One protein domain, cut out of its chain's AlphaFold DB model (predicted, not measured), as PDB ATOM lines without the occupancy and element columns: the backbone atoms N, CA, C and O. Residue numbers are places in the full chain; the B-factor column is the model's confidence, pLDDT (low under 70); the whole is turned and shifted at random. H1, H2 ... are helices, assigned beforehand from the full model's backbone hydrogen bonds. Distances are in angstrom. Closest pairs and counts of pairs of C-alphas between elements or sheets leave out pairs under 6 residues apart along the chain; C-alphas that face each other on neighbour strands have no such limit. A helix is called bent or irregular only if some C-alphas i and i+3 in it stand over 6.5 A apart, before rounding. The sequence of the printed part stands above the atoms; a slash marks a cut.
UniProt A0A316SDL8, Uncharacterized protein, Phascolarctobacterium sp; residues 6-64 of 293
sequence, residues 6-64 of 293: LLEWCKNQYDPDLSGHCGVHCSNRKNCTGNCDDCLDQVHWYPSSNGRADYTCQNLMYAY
ATOM      1  N   LEU A   6     -28.142   0.558  26.608       98.38
ATOM      2  CA  LEU A   6     -27.782  -0.851  26.714       98.38
ATOM      3  C   LEU A   6     -28.296  -1.668  25.527       98.38
ATOM      4  O   LEU A   6     -27.557  -2.501  25.004       98.38
ATOM      5  N   LEU A   7     -29.536  -1.430  25.087       98.44
ATOM      6  CA  LEU A   7     -30.115  -2.116  23.931       98.44
ATOM      7  C   LEU A   7     -29.317  -1.835  22.655       98.44
ATOM      8  O   LEU A   7     -28.983  -2.772  21.934       98.44
ATOM      9  N   GLU A   8     -28.961  -0.574  22.404       98.38
ATOM     10  CA  GLU A   8     -28.163  -0.205  21.233       98.38
ATOM     11  C   GLU A   8     -26.751  -0.799  21.304       98.38
ATOM     12  O   GLU A   8     -26.252  -1.356  20.325       98.38
ATOM     13  N   TRP A   9     -26.107  -0.763  22.474       98.38
ATOM     14  CA  TRP A   9     -24.795  -1.381  22.640       98.38
ATOM     15  C   TRP A   9     -24.847  -2.897  22.411       98.38
ATOM     16  O   TRP A   9     -24.082  -3.412  21.595       98.38
ATOM     17  N   CYS A  10     -25.780  -3.613  23.047       97.19
ATOM     18  CA  CYS A  10     -25.939  -5.059  22.868       97.19
ATOM     19  C   CYS A  10     -26.277  -5.429  21.422       97.19
ATOM     20  O   CYS A  10     -25.791  -6.446  20.942       97.19
ATOM     21  N   LYS A  11     -27.058  -4.609  20.710       96.50
ATOM     22  CA  LYS A  11     -27.359  -4.820  19.288       96.50
ATOM     23  C   LYS A  11     -26.099  -4.765  18.428       96.50
ATOM     24  O   LYS A  11     -25.954  -5.582  17.529       96.50
ATOM     25  N   ASN A  12     -25.186  -3.845  18.733       96.25
ATOM     26  CA  ASN A  12     -23.910  -3.708  18.029       96.25
ATOM     27  C   ASN A  12     -22.881  -4.785  18.412       96.25
ATOM     28  O   ASN A  12     -21.948  -5.031  17.653       96.25
ATOM     29  N   GLN A  13     -23.019  -5.408  19.588       93.00
ATOM     30  CA  GLN A  13     -22.173  -6.532  20.010       93.00
ATOM     31  C   GLN A  13     -22.728  -7.900  19.603       93.00
ATOM     32  O   GLN A  13     -21.977  -8.874  19.557       93.00
ATOM     33  N   TYR A  14     -24.039  -7.997  19.381       90.19
ATOM     34  CA  TYR A  14     -24.689  -9.224  18.958       90.19
ATOM     35  C   TYR A  14     -24.260  -9.566  17.538       90.19
ATOM     36  O   TYR A  14     -24.435  -8.779  16.610       90.19
ATOM     37  N   ASP A  15     -23.723 -10.767  17.381       84.38
ATOM     38  CA  ASP A  15     -23.278 -11.274  16.097       84.38
ATOM     39  C   ASP A  15     -24.299 -12.316  15.603       84.38
ATOM     40  O   ASP A  15     -24.394 -13.410  16.182       84.38
ATOM     41  N   PRO A  16     -25.100 -11.995  14.569       75.81
ATOM     42  CA  PRO A  16     -26.077 -12.924  14.016       75.81
ATOM     43  C   PRO A  16     -25.419 -14.095  13.279       75.81
ATOM     44  O   PRO A  16     -26.015 -15.168  13.240       75.81
ATOM     45  N   ASP A  17     -24.194 -13.942  12.770       69.62
ATOM     46  CA  ASP A  17     -23.448 -15.013  12.096       69.62
ATOM     47  C   ASP A  17     -22.877 -16.016  13.115       69.62
ATOM     48  O   ASP A  17     -22.677 -17.197  12.818       69.62
ATOM     49  N   LEU A  18     -22.679 -15.572  14.363       65.81
ATOM     50  CA  LEU A  18     -22.425 -16.437  15.520       65.81
ATOM     51  C   LEU A  18     -23.706 -16.918  16.213       65.81
ATOM     52  O   LEU A  18     -23.613 -17.703  17.169       65.81
ATOM     53  N   SER A  19     -24.897 -16.493  15.768       58.06
ATOM     54  CA  SER A  19     -26.152 -17.095  16.223       58.06
ATOM     55  C   SER A  19     -26.117 -18.560  15.823       58.06
ATOM     56  O   SER A  19     -26.089 -18.907  14.647       58.06
ATOM     57  N   GLY A  20     -25.992 -19.431  16.825       49.53
ATOM     58  CA  GLY A  20     -25.910 -20.863  16.591       49.53
ATOM     59  C   GLY A  20     -24.563 -21.502  16.365       49.53
ATOM     60  O   GLY A  20     -24.409 -22.702  16.596       49.53
ATOM     61  N   HIS A  21     -23.564 -20.715  16.002       55.56
ATOM     62  CA  HIS A  21     -22.180 -21.145  16.013       55.56
ATOM     63  C   HIS A  21     -21.540 -20.631  17.285       55.56
ATOM     64  O   HIS A  21     -20.697 -19.742  17.286       55.56
ATOM     65  N   CYS A  22     -21.965 -21.236  18.397       61.59
ATOM     66  CA  CYS A  22     -21.278 -21.166  19.671       61.59
ATOM     67  C   CYS A  22     -19.764 -21.286  19.423       61.59
ATOM     68  O   CYS A  22     -19.285 -22.375  19.094       61.59
ATOM     69  N   GLY A  23     -19.048 -20.155  19.507       53.50
ATOM     70  CA  GLY A  23     -17.634 -20.064  19.142       53.50
ATOM     71  C   GLY A  23     -16.776 -21.062  19.918       53.50
ATOM     72  O   GLY A  23     -17.246 -21.712  20.852       53.50
ATOM     73  N   VAL A  24     -15.492 -21.180  19.576       56.19
ATOM     74  CA  VAL A  24     -14.574 -22.148  20.219       56.19
ATOM     75  C   VAL A  24     -14.521 -22.035  21.752       56.19
ATOM     76  O   VAL A  24     -14.180 -23.007  22.419       56.19
ATOM     77  N   HIS A  25     -14.919 -20.889  22.309       53.75
ATOM     78  CA  HIS A  25     -14.984 -20.618  23.747       53.75
ATOM     79  C   HIS A  25     -16.334 -20.941  24.409       53.75
ATOM     80  O   HIS A  25     -16.465 -20.799  25.620       53.75
ATOM     81  N   CYS A  26     -17.353 -21.374  23.661       64.25
ATOM     82  CA  CYS A  26     -18.610 -21.809  24.258       64.25
ATOM     83  C   CYS A  26     -18.456 -23.213  24.847       64.25
ATOM     84  O   CYS A  26     -18.356 -24.209  24.123       64.25
ATOM     85  N   SER A  27     -18.524 -23.297  26.173       61.81
ATOM     86  CA  SER A  27     -18.432 -24.550  26.928       61.81
ATOM     87  C   SER A  27     -19.558 -25.545  26.616       61.81
ATOM     88  O   SER A  27     -19.413 -26.734  26.889       61.81
ATOM     89  N   ASN A  28     -20.650 -25.096  25.984       67.12
ATOM     90  CA  ASN A  28     -21.799 -25.925  25.612       67.12
ATOM     91  C   ASN A  28     -21.962 -26.118  24.089       67.12
ATOM     92  O   ASN A  28     -23.066 -26.345  23.592       67.12
ATOM     93  N   ARG A  29     -20.869 -26.036  23.316       67.06
ATOM     94  CA  ARG A  29     -20.892 -26.165  21.844       67.06
ATOM     95  C   ARG A  29     -21.621 -27.420  21.338       67.06
ATOM     96  O   ARG A  29     -22.295 -27.342  20.319       67.06
ATOM     97  N   LYS A  30     -21.531 -28.548  22.058       67.81
ATOM     98  CA  LYS A  30     -22.165 -29.826  21.674       67.81
ATOM     99  C   LYS A  30     -23.699 -29.794  21.673       67.81
ATOM    100  O   LYS A  30     -24.299 -30.552  20.927       67.81
ATOM    101  N   ASN A  31     -24.311 -28.927  22.481       69.00
ATOM    102  CA  ASN A  31     -25.769 -28.784  22.586       69.00
ATOM    103  C   ASN A  31     -26.259 -27.445  22.001       69.00
ATOM    104  O   ASN A  31     -27.377 -27.006  22.276       69.00
ATOM    105  N   CYS A  32     -25.400 -26.752  21.249       72.19
ATOM    106  CA  CYS A  32     -25.760 -25.524  20.556       72.19
ATOM    107  C   CYS A  32     -26.551 -25.874  19.297       72.19
ATOM    108  O   CYS A  32     -26.059 -26.611  18.447       72.19
ATOM    109  N   THR A  33     -27.775 -25.365  19.191       68.62
ATOM    110  CA  THR A  33     -28.738 -25.754  18.151       68.62
ATOM    111  C   THR A  33     -28.587 -24.999  16.841       68.62
ATOM    112  O   THR A  33     -29.352 -25.256  15.921       68.62
ATOM    113  N   GLY A  34     -27.643 -24.066  16.720       71.56
ATOM    114  CA  GLY A  34     -27.642 -23.192  15.549       71.56
ATOM    115  C   GLY A  34     -28.494 -21.921  15.724       71.56
ATOM    116  O   GLY A  34     -28.574 -21.135  14.791       71.56
ATOM    117  N   ASN A  35     -29.060 -21.664  16.912       80.88
ATOM    118  CA  ASN A  35     -29.917 -20.501  17.134       80.88
ATOM    119  C   ASN A  35     -29.880 -20.018  18.597       80.88
ATOM    120  O   ASN A  35     -30.089 -20.809  19.522       80.88
ATOM    121  N   CYS A  36     -29.617 -18.726  18.824       86.12
ATOM    122  CA  CYS A  36     -29.647 -18.134  20.165       86.12
ATOM    123  C   CYS A  36     -31.041 -18.157  20.813       86.12
ATOM    124  O   CYS A  36     -31.108 -18.350  22.025       86.12
ATOM    125  N   ASP A  37     -32.131 -18.046  20.053       86.75
ATOM    126  CA  ASP A  37     -33.491 -18.133  20.600       86.75
ATOM    127  C   ASP A  37     -33.797 -19.523  21.154       86.75
ATOM    128  O   ASP A  37     -34.264 -19.644  22.286       86.75
ATOM    129  N   ASP A  38     -33.432 -20.569  20.415       86.00
ATOM    130  CA  ASP A  38     -33.557 -21.950  20.886       86.00
ATOM    131  C   ASP A  38     -32.663 -22.194  22.111       86.00
ATOM    132  O   ASP A  38     -33.030 -22.916  23.035       86.00
ATOM    133  N   CYS A  39     -31.477 -21.577  22.155       87.12
ATOM    134  CA  CYS A  39     -30.591 -21.663  23.315       87.12
ATOM    135  C   CYS A  39     -31.177 -20.961  24.552       87.12
ATOM    136  O   CYS A  39     -30.956 -21.441  25.664       87.12
ATOM    137  N   LEU A  40     -31.903 -19.850  24.385       90.00
ATOM    138  CA  LEU A  40     -32.632 -19.193  25.478       90.00
ATOM    139  C   LEU A  40     -33.769 -20.088  25.972       90.00
ATOM    140  O   LEU A  40     -33.907 -20.289  27.178       90.00
ATOM    141  N   ASP A  41     -34.514 -20.699  25.051       88.94
ATOM    142  CA  ASP A  41     -35.585 -21.634  25.384       88.94
ATOM    143  C   ASP A  41     -35.039 -22.885  26.108       88.94
ATOM    144  O   ASP A  41     -35.673 -23.394  27.035       88.94
ATOM    145  N   GLN A  42     -33.830 -23.354  25.775       88.31
ATOM    146  CA  GLN A  42     -33.154 -24.399  26.554       88.31
ATOM    147  C   GLN A  42     -32.965 -23.988  28.021       88.31
ATOM    148  O   GLN A  42     -33.360 -24.742  28.901       88.31
ATOM    149  N   VAL A  43     -32.427 -22.792  28.293       89.62
ATOM    150  CA  VAL A  43     -32.231 -22.308  29.676       89.62
ATOM    151  C   VAL A  43     -33.573 -22.176  30.394       89.62
ATOM    152  O   VAL A  43     -33.754 -22.664  31.510       89.62
ATOM    153  N   HIS A  44     -34.540 -21.520  29.750       88.31
ATOM    154  CA  HIS A  44     -35.813 -21.179  30.379       88.31
ATOM    155  C   HIS A  44     -36.669 -22.408  30.655       88.31
ATOM    156  O   HIS A  44     -37.384 -22.415  31.658       88.31
ATOM    157  N   TRP A  45     -36.595 -23.445  29.818       85.75
ATOM    158  CA  TRP A  45     -37.388 -24.675  29.933       85.75
ATOM    159  C   TRP A  45     -36.589 -25.898  30.405       85.75
ATOM    160  O   TRP A  45     -37.122 -27.008  30.386       85.75
ATOM    161  N   TYR A  46     -35.358 -25.730  30.887       84.50
ATOM    162  CA  TYR A  46     -34.579 -26.826  31.465       84.50
ATOM    163  C   TYR A  46     -35.301 -27.469  32.676       84.50
ATOM    164  O   TYR A  46     -35.920 -26.746  33.456       84.50
ATOM    165  N   PRO A  47     -35.244 -28.802  32.877       83.44
ATOM    166  CA  PRO A  47     -34.632 -29.821  32.017       83.44
ATOM    167  C   PRO A  47     -35.576 -30.363  30.931       83.44
ATOM    168  O   PRO A  47     -35.212 -31.294  30.219       83.44
ATOM    169  N   SER A  48     -36.801 -29.832  30.820       82.38
ATOM    170  CA  SER A  48     -37.801 -30.333  29.863       82.38
ATOM    171  C   SER A  48     -37.389 -30.120  28.404       82.38
ATOM    172  O   SER A  48     -37.686 -30.953  27.550       82.38
ATOM    173  N   SER A  49     -36.643 -29.051  28.126       73.19
ATOM    174  CA  SER A  49     -35.858 -28.902  26.906       73.19
ATOM    175  C   SER A  49     -34.474 -29.524  27.126       73.19
ATOM    176  O   SER A  49     -33.713 -29.109  28.002       73.19
ATOM    177  N   ASN A  50     -34.120 -30.542  26.335       70.81
ATOM    178  CA  ASN A  50     -32.757 -31.079  26.324       70.81
ATOM    179  C   ASN A  50     -31.753 -29.937  26.073       70.81
ATOM    180  O   ASN A  50     -31.953 -29.135  25.161       70.81
ATOM    181  N   GLY A  51     -30.652 -29.882  26.830       79.06
ATOM    182  CA  GLY A  51     -29.585 -28.907  26.588       79.06
ATOM    183  C   GLY A  51     -29.014 -28.278  27.854       79.06
ATOM    184  O   GLY A  51     -28.488 -28.982  28.715       79.06
ATOM    185  N   ARG A  52     -29.029 -26.940  27.917       84.44
ATOM    186  CA  ARG A  52     -28.324 -26.144  28.937       84.44
ATOM    187  C   ARG A  52     -29.234 -25.674  30.060       84.44
ATOM    188  O   ARG A  52     -30.346 -25.237  29.808       84.44
ATOM    189  N   ALA A  53     -28.689 -25.678  31.270       87.00
ATOM    190  CA  ALA A  53     -29.357 -25.176  32.464       87.00
ATOM    191  C   ALA A  53     -29.002 -23.716  32.803       87.00
ATOM    192  O   ALA A  53     -29.610 -23.148  33.695       87.00
ATOM    193  N   ASP A  54     -28.003 -23.122  32.141       88.69
ATOM    194  CA  ASP A  54     -27.508 -21.765  32.422       88.69
ATOM    195  C   ASP A  54     -27.033 -21.091  31.120       88.69
ATOM    196  O   ASP A  54     -26.890 -21.742  30.074       88.69
ATOM    197  N   TYR A  55     -26.772 -19.786  31.176       88.88
ATOM    198  CA  TYR A  55     -26.215 -19.029  30.062       88.88
ATOM    199  C   TYR A  55     -24.700 -19.263  29.972       88.88
ATOM    200  O   TYR A  55     -23.962 -19.023  30.924       88.88
ATOM    201  N   THR A  56     -24.221 -19.744  28.821       86.56
ATOM    202  CA  THR A  56     -22.845 -20.269  28.684       86.56
ATOM    203  C   THR A  56     -21.990 -19.580  27.619       86.56
ATOM    204  O   THR A  56     -20.893 -20.054  27.321       86.56
ATOM    205  N   CYS A  57     -22.471 -18.514  26.975       86.94
ATOM    206  CA  CYS A  57     -21.664 -17.733  26.033       86.94
ATOM    207  C   CYS A  57     -22.135 -16.280  25.924       86.94
ATOM    208  O   CYS A  57     -23.299 -15.975  26.170       86.94
ATOM    209  N   GLN A  58     -21.232 -15.396  25.496       89.12
ATOM    210  CA  GLN A  58     -21.492 -13.958  25.454       89.12
ATOM    211  C   GLN A  58     -22.607 -13.565  24.468       89.12
ATOM    212  O   GLN A  58     -23.456 -12.750  24.812       89.12
ATOM    213  N   ASN A  59     -22.655 -14.177  23.279       88.31
ATOM    214  CA  ASN A  59     -23.690 -13.867  22.283       88.31
ATOM    215  C   ASN A  59     -25.105 -14.195  22.799       88.31
ATOM    216  O   ASN A  59     -26.056 -13.468  22.530       88.31
ATOM    217  N   LEU A  60     -25.232 -15.254  23.614       89.38
ATOM    218  CA  LEU A  60     -26.484 -15.611  24.286       89.38
ATOM    219  C   LEU A  60     -26.894 -14.562  25.329       89.38
ATOM    220  O   LEU A  60     -28.081 -14.268  25.444       89.38
ATOM    221  N   MET A  61     -25.932 -13.965  26.044       93.12
ATOM    222  CA  MET A  61     -26.212 -12.851  26.958       93.12
ATOM    223  C   MET A  61     -26.786 -11.657  26.193       93.12
ATOM    224  O   MET A  61     -27.793 -11.095  26.605       93.12
ATOM    225  N   TYR A  62     -26.195 -11.288  25.052       94.38
ATOM    226  CA  TYR A  62     -26.695 -10.173  24.241       94.38
ATOM    227  C   TYR A  62     -28.086 -10.456  23.672       94.38
ATOM    228  O   TYR A  62     -28.964  -9.602  23.777       94.38
ATOM    229  N   ALA A  63     -28.323 -11.671  23.166       93.50
ATOM    230  CA  ALA A  63     -29.650 -12.103  22.732       93.50
ATOM    231  C   ALA A  63     -30.686 -12.008  23.867       93.50
ATOM    232  O   ALA A  63     -31.784 -11.496  23.654       93.50
ATOM    233  N   TYR A  64     -30.325 -12.428  25.088       95.50
ATOM    234  CA  TYR A  64     -31.183 -12.275  26.264       95.50
ATOM    235  C   TYR A  64     -31.537 -10.803  26.515       95.50
ATOM    236  O   TYR A  64     -32.714 -10.477  26.678       95.50
TER     237      TYR A  64
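This is residues 6 to 64 of the 293 residues of an uncharacterized protein of Phascolarctobacterium sp (UniProt A0A316SDL8). Three short helices make a bent row in which the last, H3, sits in the middle between H1 at one end and H2, and two long loops make up much of the rest. One loop, residues 14 to 35, runs from H1 to H2 in a wide winding path, and the other, residues 46 to 57, turns beyond H2 and folds back to H3. The printed part has 59 residues with three named helices, H1, H2 and H3 in that order, and no named strand; the class is all helix, though under half of the residues, 25, are in named elements. The whole is compact, with a radius of gyration of the C-alphas of 10.9 A and spans of 33 by 22 by 14 A.

H1, residues 6 to 13, touches H3, residues 58 to 64; their closest C-alphas, those of Cys 10 and Tyr 62, are 5.3 A apart. These two helices run opposite ways at a steep tilt of 43 degrees. H2, residues 36 to 45, also touches H3, the closest C-alphas being those of Cys 36 and Leu 60, 5.8 A apart. The lines of H2 and H3 are about perpendicular, but only just, at 71 degrees. H1 and H2 are apart. In H1, H2 and H3 every O i to N i+4 pair is within hydrogen-bond range.

H1 begins at C-alpha 6, (-27.782, -0.851, 26.714), and measures 10.4 A from first to last C-alpha. H2 begins at C-alpha 36, (-29.647, -18.134, 20.165), and measures 14.1 A. H3 measures 9.9 A and ends at C-alpha 64, (-31.183, -12.275, 26.264).

The two C-alphas farthest apart, those of Glu 8 and Ser 48, are 32.8 A apart. The printed part has no cut, and both links are long, with 22 and 12 residues. Mean pLDDT of the printed part is 80.6, and residues 17 to 31 and residue 33 are under 70.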